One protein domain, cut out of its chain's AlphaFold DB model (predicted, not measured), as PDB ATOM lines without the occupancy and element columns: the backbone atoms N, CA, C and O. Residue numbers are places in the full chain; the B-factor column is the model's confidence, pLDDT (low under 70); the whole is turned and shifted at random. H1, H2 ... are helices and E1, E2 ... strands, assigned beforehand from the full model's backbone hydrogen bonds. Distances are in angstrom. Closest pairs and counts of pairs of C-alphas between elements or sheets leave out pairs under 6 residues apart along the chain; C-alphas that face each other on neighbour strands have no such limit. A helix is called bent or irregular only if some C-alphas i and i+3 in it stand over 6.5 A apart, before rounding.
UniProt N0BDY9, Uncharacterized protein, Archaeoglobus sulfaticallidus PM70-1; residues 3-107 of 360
ATOM      1  N   TYR A   3     129.881 170.494 175.722       92.31
ATOM      2  CA  TYR A   3     129.002 169.471 175.173       92.31
ATOM      3  C   TYR A   3     128.504 168.589 176.313       92.31
ATOM      4  O   TYR A   3     129.290 168.149 177.151       92.31
ATOM      5  N   TYR A   4     127.207 168.339 176.341       93.38
ATOM      6  CA  TYR A   4     126.531 167.505 177.319       93.38
ATOM      7  C   TYR A   4     126.070 166.235 176.622       93.38
ATOM      8  O   TYR A   4     125.327 166.297 175.643       93.38
ATOM      9  N   TYR A   5     126.534 165.105 177.135       95.12
ATOM     10  CA  TYR A   5     126.190 163.772 176.684       95.12
ATOM     11  C   TYR A   5     125.250 163.143 177.700       95.12
ATOM     12  O   TYR A   5     125.567 163.102 178.892       95.12
ATOM     13  N   TYR A   6     124.127 162.631 177.222       94.44
ATOM     14  CA  TYR A   6     123.138 161.929 178.033       94.44
ATOM     15  C   TYR A   6     122.906 160.548 177.442       94.44
ATOM     16  O   TYR A   6     122.717 160.443 176.233       94.44
ATOM     17  N   TYR A   7     122.911 159.515 178.278       94.00
ATOM     18  CA  TYR A   7     122.768 158.124 177.847       94.00
ATOM     19  C   TYR A   7     121.491 157.511 178.426       94.00
ATOM     20  O   TYR A   7     121.245 157.647 179.622       94.00
ATOM     21  N   PHE A   8     120.705 156.828 177.599       93.69
ATOM     22  CA  PHE A   8     119.410 156.227 177.949       93.69
ATOM     23  C   PHE A   8     119.317 154.799 177.429       93.69
ATOM     24  O   PHE A   8     119.980 154.447 176.446       93.69
ATOM     25  N   HIS A   9     118.479 153.976 178.052       92.94
ATOM     26  CA  HIS A   9     118.216 152.652 177.506       92.94
ATOM     27  C   HIS A   9     117.413 152.774 176.203       92.94
ATOM     28  O   HIS A   9     116.603 153.685 176.043       92.94
ATOM     29  N   GLN A  10     117.615 151.860 175.251       91.38
ATOM     30  CA  GLN A  10     116.881 151.897 173.982       91.38
ATOM     31  C   GLN A  10     115.357 151.805 174.175       91.38
ATOM     32  O   GLN A  10     114.614 152.361 173.373       91.38
ATOM     33  N   ASP A  11     114.888 151.141 175.228       92.12
ATOM     34  CA  ASP A  11     113.449 151.024 175.507       92.12
ATOM     35  C   ASP A  11     112.806 152.373 175.876       92.12
ATOM     36  O   ASP A  11     111.609 152.550 175.690       92.12
ATOM     37  N   GLU A  12     113.605 153.346 176.324       90.44
ATOM     38  CA  GLU A  12     113.161 154.698 176.692       90.44
ATOM     39  C   GLU A  12     113.163 155.655 175.483       90.44
ATOM     40  O   GLU A  12     112.914 156.852 175.618       90.44
ATOM     41  N   MET A  13     113.465 155.151 174.278       88.56
ATOM     42  CA  MET A  13     113.630 155.958 173.065       88.56
ATOM     43  C   MET A  13     112.434 156.855 172.768       88.56
ATOM     44  O   MET A  13     112.611 158.024 172.428       88.56
ATOM     45  N   GLU A  14     111.230 156.288 172.812       87.56
ATOM     46  CA  GLU A  14     110.014 156.999 172.422       87.56
ATOM     47  C   GLU A  14     109.701 158.126 173.403       87.56
ATOM     48  O   GLU A  14     109.405 159.241 172.969       87.56
ATOM     49  N   ASP A  15     109.866 157.862 174.700       89.75
ATOM     50  CA  ASP A  15     109.638 158.833 175.766       89.75
ATOM     51  C   ASP A  15     110.652 159.984 175.682       89.75
ATOM     52  O   ASP A  15     110.273 161.158 175.653       89.75
ATOM     53  N   VAL A  16     111.943 159.655 175.526       88.31
ATOM     54  CA  VAL A  16     113.027 160.636 175.373       88.31
ATOM     55  C   VAL A  16     112.809 161.504 174.130       88.31
ATOM     56  O   VAL A  16     112.902 162.730 174.194       88.31
ATOM     57  N   LEU A  17     112.477 160.900 172.985       86.25
ATOM     58  CA  LEU A  17     112.206 161.648 171.753       86.25
ATOM     59  C   LEU A  17     110.932 162.496 171.844       86.25
ATOM     60  O   LEU A  17     110.884 163.571 171.241       86.25
ATOM     61  N   GLY A  18     109.908 162.027 172.559       85.44
ATOM     62  CA  GLY A  18     108.670 162.766 172.798       85.44
ATOM     63  C   GLY A  18     108.903 164.045 173.602       85.44
ATOM     64  O   GLY A  18     108.428 165.116 173.214       85.44
ATOM     65  N   GLU A  19     109.695 163.955 174.672       87.38
ATOM     66  CA  GLU A  19     110.051 165.107 175.506       87.38
ATOM     67  C   GLU A  19     110.906 166.117 174.724       87.38
ATOM     68  O   GLU A  19     110.613 167.312 174.694       87.38
ATOM     69  N   ILE A  20     111.901 165.631 173.979       86.12
ATOM     70  CA  ILE A  20     112.835 166.480 173.232       86.12
ATOM     71  C   ILE A  20     112.167 167.243 172.086       86.12
ATOM     72  O   ILE A  20     112.430 168.434 171.910       86.12
ATOM     73  N   LYS A  21     111.293 166.590 171.306       81.81
ATOM     74  CA  LYS A  21     110.587 167.231 170.179       81.81
ATOM     75  C   LYS A  21     109.731 168.420 170.608       81.81
ATOM     76  O   LYS A  21     109.406 169.262 169.777       81.81
ATOM     77  N   SER A  22     109.347 168.471 171.881       78.88
ATOM     78  CA  SER A  22     108.559 169.573 172.425       78.88
ATOM     79  C   SER A  22     109.388 170.850 172.587       78.88
ATOM     80  O   SER A  22     108.815 171.938 172.578       78.88
ATOM     81  N   TRP A  23     110.713 170.735 172.746       76.75
ATOM     82  CA  TRP A  23     111.599 171.851 173.107       76.75
ATOM     83  C   TRP A  23     112.685 172.158 172.068       76.75
ATOM     84  O   TRP A  23     113.205 173.270 172.070       76.75
ATOM     85  N   PHE A  24     113.012 171.219 171.176       81.81
ATOM     86  CA  PHE A  24     114.125 171.341 170.231       81.81
ATOM     87  C   PHE A  24     113.732 170.931 168.810       81.81
ATOM     88  O   PHE A  24     112.979 169.971 168.610       81.81
ATOM     89  N   GLU A  25     114.290 171.613 167.804       83.19
ATOM     90  CA  GLU A  25     114.105 171.224 166.407       83.19
ATOM     91  C   GLU A  25     115.114 170.124 166.049       83.19
ATOM     92  O   GLU A  25     116.310 170.367 165.881       83.19
ATOM     93  N   VAL A  26     114.629 168.885 165.925       84.19
ATOM     94  CA  VAL A  26     115.454 167.727 165.550       84.19
ATOM     95  C   VAL A  26     114.940 167.129 164.246       84.19
ATOM     96  O   VAL A  26     113.776 166.729 164.143       84.19
ATOM     97  N   LYS A  27     115.804 167.056 163.229       86.38
ATOM     98  CA  LYS A  27     115.482 166.503 161.909       86.38
ATOM     99  C   LYS A  27     116.109 165.118 161.751       86.38
ATOM    100  O   LYS A  27     117.258 164.926 162.143       86.38
ATOM    101  N   PRO A  28     115.398 164.142 161.159       87.19
ATOM    102  CA  PRO A  28     115.977 162.832 160.888       87.19
ATOM    103  C   PRO A  28     117.234 162.954 160.017       87.19
ATOM    104  O   PRO A  28     117.186 163.518 158.922       87.19
ATOM    105  N   ARG A  29     118.352 162.408 160.497       89.06
ATOM    106  CA  ARG A  29     119.636 162.360 159.791       89.06
ATOM    107  C   ARG A  29     120.295 161.027 160.119       89.06
ATOM    108  O   ARG A  29     120.914 160.876 161.163       89.06
ATOM    109  N   PHE A  30     120.150 160.069 159.209       91.25
ATOM    110  CA  PHE A  30     120.657 158.713 159.393       91.25
ATOM    111  C   PHE A  30     122.091 158.601 158.875       91.25
ATOM    112  O   PHE A  30     122.309 158.492 157.667       91.25
ATOM    113  N   VAL A  31     123.071 158.649 159.778       93.00
ATOM    114  CA  VAL A  31     124.499 158.513 159.443       93.00
ATOM    115  C   VAL A  31     125.085 157.360 160.235       93.00
ATOM    116  O   VAL A  31     125.033 157.345 161.460       93.00
ATOM    117  N   LYS A  32     125.671 156.393 159.533       92.94
ATOM    118  CA  LYS A  32     126.370 155.274 160.159       92.94
ATOM    119  C   LYS A  32     127.859 155.580 160.250       92.94
ATOM    120  O   LYS A  32     128.529 155.673 159.221       92.94
ATOM    121  N   HIS A  33     128.361 155.716 161.471       92.75
ATOM    122  CA  HIS A  33     129.790 155.767 161.745       92.75
ATOM    123  C   HIS A  33     130.337 154.352 161.976       92.75
ATOM    124  O   HIS A  33     129.681 153.348 161.679       92.75
ATOM    125  N   LYS A  34     131.589 154.244 162.434       91.62
ATOM    126  CA  LYS A  34     132.247 152.944 162.588       91.62
ATOM    127  C   LYS A  34     131.644 152.137 163.734       91.62
ATOM    128  O   LYS A  34     131.631 150.909 163.652       91.62
ATOM    129  N   PHE A  35     131.187 152.814 164.780       92.31
ATOM    130  CA  PHE A  35     130.608 152.212 165.972       92.31
ATOM    131  C   PHE A  35     129.180 152.682 166.216       92.31
ATOM    132  O   PHE A  35     128.328 151.857 166.534       92.31
ATOM    133  N   THR A  36     128.920 153.978 166.060       95.06
ATOM    134  CA  THR A  36     127.621 154.585 166.357       95.06
ATOM    135  C   THR A  36     126.777 154.822 165.109       95.06
ATOM    136  O   THR A  36     127.263 154.875 163.975       95.06
ATOM    137  N   GLU A  37     125.475 154.979 165.324       95.44
ATOM    138  CA  GLU A  37     124.507 155.375 164.304       95.44
ATOM    139  C   GLU A  37     123.822 156.665 164.758       95.44
ATOM    140  O   GLU A  37     123.172 156.689 165.799       95.44
ATOM    141  N   ILE A  38     123.963 157.745 163.995       95.62
ATOM    142  CA  ILE A  38     123.197 158.977 164.198       95.62
ATOM    143  C   ILE A  38     121.828 158.787 163.566       95.62
ATOM    144  O   ILE A  38     121.720 158.296 162.443       95.62
ATOM    145  N   LEU A  39     120.792 159.142 164.316       91.69
ATOM    146  CA  LEU A  39     119.391 158.993 163.937       91.69
ATOM    147  C   LEU A  39     118.769 160.348 163.598       91.69
ATOM    148  O   LEU A  39     117.910 160.445 162.718       91.69
ATOM    149  N   ALA A  40     119.192 161.399 164.299       90.06
ATOM    150  CA  ALA A  40     118.664 162.738 164.121       90.06
ATOM    151  C   ALA A  40     119.704 163.808 164.484       90.06
ATOM    152  O   ALA A  40     120.594 163.572 165.302       90.06
ATOM    153  N   ASP A  41     119.576 164.971 163.852       89.19
ATOM    154  CA  ASP A  41     120.492 166.108 163.956       89.19
ATOM    155  C   ASP A  41     119.705 167.430 163.884       89.19
ATOM    156  O   ASP A  41     118.610 167.485 163.312       89.19
ATOM    157  N   GLY A  42     120.234 168.494 164.479       86.50
ATOM    158  CA  GLY A  42     119.543 169.767 164.677       86.50
ATOM    159  C   GLY A  42     120.140 170.542 165.848       86.50
ATOM    160  O   GLY A  42     121.361 170.679 165.944       86.50
ATOM    161  N   ASP A  43     119.290 171.020 166.758       85.94
ATOM    162  CA  ASP A  43     119.745 171.688 167.992       85.94
ATOM    163  C   ASP A  43     120.486 170.728 168.940       85.94
ATOM    164  O   ASP A  43     121.355 171.127 169.722       85.94
ATOM    165  N   LEU A  44     120.171 169.438 168.825       91.38
ATOM    166  CA  LEU A  44     120.830 168.326 169.492       91.38
ATOM    167  C   LEU A  44     120.996 167.159 168.527       91.38
ATOM    168  O   LEU A  44     120.288 167.035 167.525       91.38
ATOM    169  N   ILE A  45     121.904 166.267 168.885       92.56
ATOM    170  CA  ILE A  45     122.181 165.062 168.115       92.56
ATOM    171  C   ILE A  45     121.670 163.868 168.882       92.56
ATOM    172  O   ILE A  45     121.990 163.701 170.056       92.56
ATOM    173  N   VAL A  46     120.898 163.034 168.193       93.19
ATOM    174  CA  VAL A  46     120.424 161.754 168.709       93.19
ATOM    175  C   VAL A  46     121.163 160.658 167.973       93.19
ATOM    176  O   VAL A  46     121.066 160.546 166.748       93.19
ATOM    177  N   GLY A  47     121.871 159.825 168.719       94.69
ATOM    178  CA  GLY A  47     122.531 158.653 168.180       94.69
ATOM    179  C   GLY A  47     122.283 157.411 169.014       94.69
ATOM    180  O   GLY A  47     121.673 157.442 170.082       94.69
ATOM    181  N   LYS A  48     122.747 156.288 168.488       94.38
ATOM    182  CA  LYS A  48     122.605 154.968 169.074       94.38
ATOM    183  C   LYS A  48     123.928 154.224 169.004       94.38
ATOM    184  O   LYS A  48     124.651 154.289 168.009       94.38
ATOM    185  N   TYR A  49     124.207 153.474 170.057       93.69
ATOM    186  CA  TYR A  49     125.246 152.460 170.099       93.69
ATOM    187  C   TYR A  49     124.679 151.243 170.827       93.69
ATOM    188  O   TYR A  49     124.152 151.383 171.925       93.69
ATOM    189  N   THR A  50     124.736 150.069 170.193       89.25
ATOM    190  CA  THR A  50     124.160 148.816 170.721       89.25
ATOM    191  C   THR A  50     122.704 148.975 171.190       89.25
ATOM    192  O   THR A  50     121.830 149.187 170.352       89.25
ATOM    193  N   ASN A  51     122.429 148.856 172.489       91.31
ATOM    194  CA  ASN A  51     121.116 148.990 173.127       91.31
ATOM    195  C   ASN A  51     120.982 150.291 173.941       91.31
ATOM    196  O   ASN A  51     120.116 150.393 174.809       91.31
ATOM    197  N   VAL A  52     121.841 151.275 173.679       93.19
ATOM    198  CA  VAL A  52     121.875 152.561 174.379       93.19
ATOM    199  C   VAL A  52     121.717 153.695 173.372       93.19
ATOM    200  O   VAL A  52     122.325 153.709 172.299       93.19
ATOM    201  N   ILE A  53     120.883 154.661 173.732       94.50
ATOM    202  CA  ILE A  53     120.674 155.894 172.978       94.50
ATOM    203  C   ILE A  53     121.460 156.994 173.658       94.50
ATOM    204  O   ILE A  53     121.477 157.085 174.884       94.50
ATOM    205  N   PHE A  54     122.118 157.829 172.864       95.25
ATOM    206  CA  PHE A  54     122.840 158.981 173.366       95.25
ATOM    207  C   PHE A  54     122.326 160.275 172.747       95.25
ATOM    208  O   PHE A  54     121.986 160.333 171.564       95.25
ATOM    209  N   LEU A  55     122.308 161.320 173.565       94.50
ATOM    210  CA  LEU A  55     122.005 162.684 173.160       94.50
ATOM    211  C   LEU A  55     123.239 163.547 173.347       94.50
ATOM    212  O   LEU A  55     123.880 163.464 174.393       94.50
ATOM    213  N   ILE A  56     123.531 164.405 172.376       94.19
ATOM    214  CA  ILE A  56     124.600 165.400 172.474       94.19
ATOM    215  C   ILE A  56     123.980 166.780 172.315       94.19
ATOM    216  O   ILE A  56     123.372 167.076 171.289       94.19
ATOM    217  N   SER A  57     124.164 167.631 173.321       92.75
ATOM    218  CA  SER A  57     123.690 169.016 173.318       92.75
ATOM    219  C   SER A  57     124.814 169.986 173.666       92.75
ATOM    220  O   SER A  57     125.741 169.646 174.398       92.75
ATOM    221  N   LYS A  58     124.738 171.218 173.160       90.12
ATOM    222  CA  LYS A  58     125.641 172.315 173.561       90.12
ATOM    223  C   LYS A  58     125.178 173.009 174.846       90.12
ATOM    224  O   LYS A  58     125.960 173.710 175.488       90.12
ATOM    225  N   GLU A  59     123.928 172.782 175.234       88.25
ATOM    226  CA  GLU A  59     123.293 173.350 176.419       88.25
ATOM    227  C   GLU A  59     122.876 172.245 177.389       88.25
ATOM    228  O   GLU A  59     122.630 171.103 176.995       88.25
ATOM    229  N   LYS A  60     122.817 172.578 178.680       87.69
ATOM    230  CA  LYS A  60     122.366 171.627 179.694       87.69
ATOM    231  C   LYS A  60     120.856 171.440 179.539       87.69
ATOM    232  O   LYS A  60     120.104 172.394 179.697       87.69
ATOM    233  N   ILE A  61     120.438 170.208 179.279       86.19
ATOM    234  CA  ILE A  61     119.034 169.803 179.207       86.19
ATOM    235  C   ILE A  61     118.637 169.162 180.541       86.19
ATOM    236  O   ILE A  61     119.388 168.353 181.101       86.19
ATOM    237  N   GLU A  62     117.466 169.532 181.051       82.94
ATOM    238  CA  GLU A  62     116.828 168.899 182.204       82.94
ATOM    239  C   GLU A  62     115.618 168.110 181.707       82.94
ATOM    240  O   GLU A  62     114.583 168.687 181.400       82.94
ATOM    241  N   LEU A  63     115.800 166.795 181.568       83.75
ATOM    242  CA  LEU A  63     114.748 165.862 181.171       83.75
ATOM    243  C   LEU A  63     114.079 165.274 182.413       83.75
ATOM    244  O   LEU A  63     114.736 165.067 183.441       83.75
ATOM    245  N   SER A  64     112.787 164.980 182.299       84.31
ATOM    246  CA  SER A  64     112.000 164.281 183.314       84.31
ATOM    247  C   SER A  64     112.485 162.843 183.524       84.31
ATOM    248  O   SER A  64     112.459 162.332 184.645       84.31
ATOM    249  N   ILE A  65     112.993 162.221 182.458       86.12
ATOM    250  CA  ILE A  65     113.582 160.883 182.462       86.12
ATOM    251  C   ILE A  65     115.023 160.966 182.964       86.12
ATOM    252  O   ILE A  65     115.844 161.745 182.462       86.12
ATOM    253  N   GLN A  66     115.356 160.140 183.955       87.81
ATOM    254  CA  GLN A  66     116.706 160.080 184.495       87.81
ATOM    255  C   GLN A  66     117.619 159.302 183.532       87.81
ATOM    256  O   GLN A  66     117.367 158.128 183.282       87.81
ATOM    257  N   PRO A  67     118.693 159.913 183.004       90.00
ATOM    258  CA  PRO A  67     119.642 159.194 182.167       90.00
ATOM    259  C   PRO A  67     120.439 158.184 182.988       90.00
ATOM    260  O   PRO A  67     120.737 158.417 184.161       90.00
ATOM    261  N   LEU A  68     120.872 157.122 182.315       88.12
ATOM    262  CA  LEU A  68     121.780 156.108 182.843       88.12
ATOM    263  C   LEU A  68     123.113 156.720 183.289       88.12
ATOM    264  O   LEU A  68     123.660 156.348 184.322       88.12
ATOM    265  N   SER A  69     123.635 157.668 182.508       88.94
ATOM    266  CA  SER A  69     124.856 158.408 182.829       88.94
ATOM    267  C   SER A  69     124.892 159.750 182.095       88.94
ATOM    268  O   SER A  69     124.207 159.947 181.082       88.94
ATOM    269  N   ARG A  70     125.697 160.686 182.609       92.00
ATOM    270  CA  ARG A  70     125.940 162.004 182.013       92.00
ATOM    271  C   ARG A  70     127.437 162.241 181.852       92.00
ATOM    272  O   ARG A  70     128.214 162.054 182.788       92.00
ATOM    273  N   THR A  71     127.849 162.735 180.691       91.75
ATOM    274  CA  THR A  71     129.222 163.218 180.488       91.75
ATOM    275  C   THR A  71     129.202 164.659 180.014       91.75
ATOM    276  O   THR A  71     128.552 164.988 179.029       91.75
ATOM    277  N   VAL A  72     129.948 165.524 180.688       92.44
ATOM    278  CA  VAL A  72     130.152 166.912 180.282       92.44
ATOM    279  C   VAL A  72     131.556 167.049 179.728       92.44
ATOM    280  O   VAL A  72     132.533 166.755 180.411       92.44
ATOM    281  N   ILE A  73     131.656 167.522 178.494       91.50
ATOM    282  CA  ILE A  73     132.920 167.769 177.810       91.50
ATOM    283  C   ILE A  73     133.089 169.269 177.624       91.50
ATOM    284  O   ILE A  73     132.353 169.886 176.858       91.50
ATOM    285  N   SER A  74     134.059 169.873 178.304       90.50
ATOM    286  CA  SER A  74     134.444 171.266 178.096       90.50
ATOM    287  C   SER A  74     135.708 171.372 177.249       90.50
ATOM    288  O   SER A  74     136.756 170.827 177.581       90.50
ATOM    289  N   LEU A  75     135.610 172.103 176.139       89.00
ATOM    290  CA  LEU A  75     136.751 172.453 175.303       89.00
ATOM    291  C   LEU A  75     137.518 173.616 175.932       89.00
ATOM    292  O   LEU A  75     137.036 174.755 175.893       89.00
ATOM    293  N   GLU A  76     138.667 173.297 176.527       88.69
ATOM    294  CA  GLU A  76     139.553 174.186 177.283       88.69
ATOM    295  C   GLU A  76     141.008 173.708 177.147       88.69
ATOM    296  O   GLU A  76     141.269 172.509 177.054       88.69
ATOM    297  N   SER A  77     141.962 174.640 177.192       78.00
ATOM    298  CA  SER A  77     143.396 174.352 177.287       78.00
ATOM    299  C   SER A  77     143.923 174.719 178.678       78.00
ATOM    300  O   SER A  77     143.416 175.638 179.326       78.00
ATOM    301  N   GLY A  78     144.930 173.997 179.171       75.00
ATOM    302  CA  GLY A  78     145.518 174.279 180.480       75.00
ATOM    303  C   GLY A  78     146.608 173.295 180.890       75.00
ATOM    304  O   GLY A  78     147.008 172.425 180.123       75.00
ATOM    305  N   GLU A  79     147.089 173.428 182.125       74.69
ATOM    306  CA  GLU A  79     148.139 172.567 182.672       74.69
ATOM    307  C   GLU A  79     147.585 171.241 183.238       74.69
ATOM    308  O   GLU A  79     146.481 171.164 183.802       74.69
ATOM    309  N   GLY A  80     148.387 170.176 183.111       80.62
ATOM    310  CA  GLY A  80     148.078 168.839 183.632       80.62
ATOM    311  C   GLY A  80     147.195 167.974 182.727       80.62
ATOM    312  O   GLY A  80     146.552 167.049 183.222       80.62
ATOM    313  N   PHE A  81     147.129 168.276 181.429       88.25
ATOM    314  CA  PHE A  81     146.439 167.438 180.451       88.25
ATOM    315  C   PHE A  81     147.319 166.245 180.043       88.25
ATOM    316  O   PHE A  81     148.542 166.350 179.932       88.25
ATOM    317  N   LYS A  82     146.685 165.093 179.824       87.69
ATOM    318  CA  LYS A  82     147.288 163.881 179.264       87.69
ATOM    319  C   LYS A  82     147.082 163.876 177.749       87.69
ATOM    320  O   LYS A  82     146.022 164.260 177.266       87.69
ATOM    321  N   LYS A  83     148.083 163.428 176.994       88.94
ATOM    322  CA  LYS A  83     148.003 163.359 175.529       88.94
ATOM    323  C   LYS A  83     147.196 162.150 175.069       88.94
ATOM    324  O   LYS A  83     147.267 161.095 175.697       88.94
ATOM    325  N   PHE A  84     146.478 162.313 173.964       91.31
ATOM    326  CA  PHE A  84     145.833 161.226 173.239       91.31
ATOM    327  C   PHE A  84     145.795 161.509 171.725       91.31
ATOM    328  O   PHE A  84     146.194 162.588 171.288       91.31
ATOM    329  N   ARG A  85     145.310 160.570 170.901       89.19
ATOM    330  CA  ARG A  85     145.360 160.666 169.425       89.19
ATOM    331  C   ARG A  85     144.808 161.971 168.841       89.19
ATOM    332  O   ARG A  85     145.339 162.450 167.843       89.19
ATOM    333  N   PHE A  86     143.735 162.512 169.416       88.62
ATOM    334  CA  PHE A  86     143.043 163.688 168.871       88.62
ATOM    335  C   PHE A  86     143.376 164.993 169.612       88.62
ATOM    336  O   PHE A  86     142.796 166.028 169.293       88.62
ATOM    337  N   GLY A  87     144.295 164.970 170.584       90.25
ATOM    338  CA  GLY A  87     144.685 166.162 171.335       90.25
ATOM    339  C   GLY A  87     145.130 165.854 172.760       90.25
ATOM    340  O   GLY A  87     145.903 164.929 173.006       90.25
ATOM    341  N   GLU A  88     144.639 166.630 173.719       90.88
ATOM    342  CA  GLU A  88     144.943 166.441 175.137       90.88
ATOM    343  C   GLU A  88     143.659 166.439 175.976       90.88
ATOM    344  O   GLU A  88     142.687 167.119 175.640       90.88
ATOM    345  N   TYR A  89     143.633 165.680 177.072       90.25
ATOM    346  CA  TYR A  89     142.470 165.557 177.947       90.25
ATOM    347  C   TYR A  89     142.831 165.645 179.430       90.25
ATOM    348  O   TYR A  89     143.920 165.263 179.856       90.25
ATOM    349  N   LYS A  90     141.889 166.113 180.245       88.56
ATOM    350  CA  LYS A  90     141.989 166.125 181.704       88.56
ATOM    351  C   LYS A  90     140.650 165.742 182.314       88.56
ATOM    352  O   LYS A  90     139.598 166.199 181.879       88.56
ATOM    353  N   VAL A  91     140.700 164.898 183.335       85.88
ATOM    354  CA  VAL A  91     139.518 164.438 184.067       85.88
ATOM    355  C   VAL A  91     139.403 165.269 185.332       85.88
ATOM    356  O   VAL A  91     140.328 165.264 186.140       85.88
ATOM    357  N   GLU A  92     138.305 166.004 185.496       83.75
ATOM    358  CA  GLU A  92     138.063 166.780 186.723       83.75
ATOM    359  C   GLU A  92     137.211 166.016 187.729       83.75
ATOM    360  O   GLU A  92     137.460 166.082 188.930       83.75
ATOM    361  N   LYS A  93     136.224 165.267 187.235       79.31
ATOM    362  CA  LYS A  93     135.344 164.426 188.043       79.31
ATOM    363  C   LYS A  93     135.058 163.143 187.276       79.31
ATOM    364  O   LYS A  93     134.726 163.194 186.091       79.31
ATOM    365  N   ALA A  94     135.212 162.010 187.948       73.50
ATOM    366  CA  ALA A  94     134.900 160.687 187.425       73.50
ATOM    367  C   ALA A  94     133.980 159.983 188.424       73.50
ATOM    368  O   ALA A  94     134.434 159.179 189.230       73.50
ATOM    369  N   ASP A  95     132.708 160.365 188.403       72.81
ATOM    370  CA  ASP A  95     131.648 159.642 189.097       72.81
ATOM    371  C   ASP A  95     130.827 158.853 188.067       72.81
ATOM    372  O   ASP A  95     130.852 159.168 186.876       72.81
ATOM    373  N   VAL A  96     130.107 157.830 188.516       66.81
ATOM    374  CA  VAL A  96     129.334 156.931 187.642       66.81
ATOM    375  C   VAL A  96     128.136 157.645 187.015       66.81
ATOM    376  O   VAL A  96     127.791 157.407 185.856       66.81
ATOM    377  N   GLU A  97     127.531 158.571 187.756       71.88
ATOM    378  CA  GLU A  97     126.384 159.350 187.281       71.88
ATOM    379  C   GLU A  97     126.800 160.582 186.465       71.88
ATOM    380  O   GLU A  97     126.067 161.013 185.573       71.88
ATOM    381  N   GLU A  98     127.972 161.155 186.756       81.44
ATOM    382  CA  GLU A  98     128.443 162.384 186.122       81.44
ATOM    383  C   GLU A  98     129.969 162.411 185.969       81.44
ATOM    384  O   GLU A  98     130.732 162.482 186.940       81.44
ATOM    385  N   GLN A  99     130.410 162.459 184.714       85.19
ATOM    386  CA  GLN A  99     131.811 162.608 184.346       85.19
ATOM    387  C   GLN A  99     132.062 163.986 183.728       85.19
ATOM    388  O   GLN A  99     131.364 164.385 182.798       85.19
ATOM    389  N   ILE A 100     133.084 164.702 184.203       87.81
ATOM    390  CA  ILE A 100     133.483 166.010 183.663       87.81
ATOM    391  C   ILE A 100     134.875 165.894 183.044       87.81
ATOM    392  O   ILE A 100     135.868 165.639 183.736       87.81
ATOM    393  N   LEU A 101     134.930 166.094 181.728       89.00
ATOM    394  CA  LEU A 101     136.125 166.000 180.898       89.00
ATOM    395  C   LEU A 101     136.471 167.354 180.303       89.00
ATOM    396  O   LEU A 101     135.646 167.989 179.654       89.00
ATOM    397  N   LYS A 102     137.726 167.754 180.464       90.50
ATOM    398  CA  LYS A 102     138.317 168.886 179.759       90.50
ATOM    399  C   LYS A 102     139.103 168.379 178.568       90.50
ATOM    400  O   LYS A 102     139.950 167.505 178.737       90.50
ATOM    401  N   LEU A 103     138.835 168.924 177.386       91.38
ATOM    402  CA  LEU A 103     139.486 168.543 176.138       91.38
ATOM    403  C   LEU A 103     140.119 169.732 175.438       91.38
ATOM    404  O   LEU A 103     139.479 170.752 175.211       91.38
ATOM    405  N   ASN A 104     141.359 169.541 175.016       91.19
ATOM    406  CA  ASN A 104     142.028 170.388 174.050       91.19
ATOM    407  C   ASN A 104     142.173 169.583 172.753       91.19
ATOM    408  O   ASN A 104     143.158 168.871 172.566       91.19
ATOM    409  N   ALA A 105     141.138 169.616 171.916       88.56
ATOM    410  CA  ALA A 105     141.062 168.868 170.664       88.56
ATOM    411  C   ALA A 105     140.223 169.641 169.640       88.56
ATOM    412  O   ALA A 105     139.276 170.344 170.005       88.56
ATOM    413  N   GLU A 106     140.551 169.485 168.357       88.50
ATOM    414  CA  GLU A 106     139.699 169.986 167.281       88.50
ATOM    415  C   GLU A 106     138.424 169.146 167.177       88.50
ATOM    416  O   GLU A 106     138.418 167.927 167.384       88.50
ATOM    417  N   PHE A 107     137.317 169.811 166.852       88.75
ATOM    418  CA  PHE A 107     136.053 169.122 166.657       88.75
ATOM    419  C   PHE A 107     136.126 168.209 165.424       88.75
ATOM    420  O   PHE A 107     136.394 168.669 164.317       88.75
TER     421      PHE A 107
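AT A GLANCE: This is residues 3 to 107 of the 360 residues of an uncharacterized protein of Archaeoglobus sulfaticallidus PM70-1 (UniProt N0BDY9). One long, strongly twisted sheet of nine strands runs from end to end of the domain, with a single helix, H1, packed on one face of its E2 to E5 half; E8 and the short E7 lie toward the other end. From edge to edge the strands' lines turn by 111 degrees and the way across the sheet turns by 69 degrees. The printed part has 105 residues, with E1, H1 and E2 to E9 in that order along the chain, and is mostly strand. The sheet is mixed, in the order E2, E3, E4, E5, E1, E6, E9, E8, E7. The whole is compact, with a radius of gyration of the C-alphas of 14.6 A, yet elongated, spanning 42 by 27 by 24 A.

HOW THE PARTS SIT: E1, residues 3 to 9, is an inner strand, antiparallel to both E5, residues 52 to 57, and E6, residues 69 to 75. N 6 and O 55 are 3.0 A apart, and N 5 and O 71 are 2.8 A apart, both within hydrogen-bond range. On one side of E1, the strands E2, residues 26 to 32, E3, residues 37 to 42, E4, residues 44 to 49, and E5 form a meander, each strand the antiparallel neighbour of the one before. Its N and O pairs within hydrogen-bond range include N 29 and O 39 at 3.0 A, N 39 and O 46 at 2.8 A, and N 47 and O 54 at 2.9 A. On the other side, E6 is parallel to E9, residues 98 to 105, at 28 degrees, with N 72 and O 99 2.8 A apart. E7, residues 82 to 84, E8, residues 87 to 94, and E9 form a second meander; N 90 and O 102, and N 82 and O 89, are each 2.8 A apart. E2 and E7 are the edge strands, and they are apart. H1, residues 10 to 21, is on the sheet, giving two layers, a helix on one face of a sheet. Its closest C-alphas to E5 are those of Gln 10 and Val 52, 5.1 A apart, and it is near E4. H1 is irregular, with C-alphas 11 and 14 7.6 A apart, and 6 of its 8 O i to N i+4 pairs are within hydrogen-bond range.

IN THESE COORDINATES: E1 begins at C-alpha 3, (129.002, 169.471, 175.173), and is 20.1 A long. H1 begins at C-alpha 10, (116.881, 151.897, 173.982), and is 17.0 A long. E6 measures 19.9 A and E8 19.6 A. E9, 21.0 A, ends at C-alpha 105, (141.062, 168.868, 170.664).

THE WHOLE: The two C-alphas farthest apart, those of Glu 14 and Glu 79, are 42.4 A apart. The printed part has no cut. The link from E5 to E6, with 11 residues, is long; the link from E6 to E7 is short, and the others are tight. The mean pLDDT of the printed part is 88.2, and residue 96 is under 70.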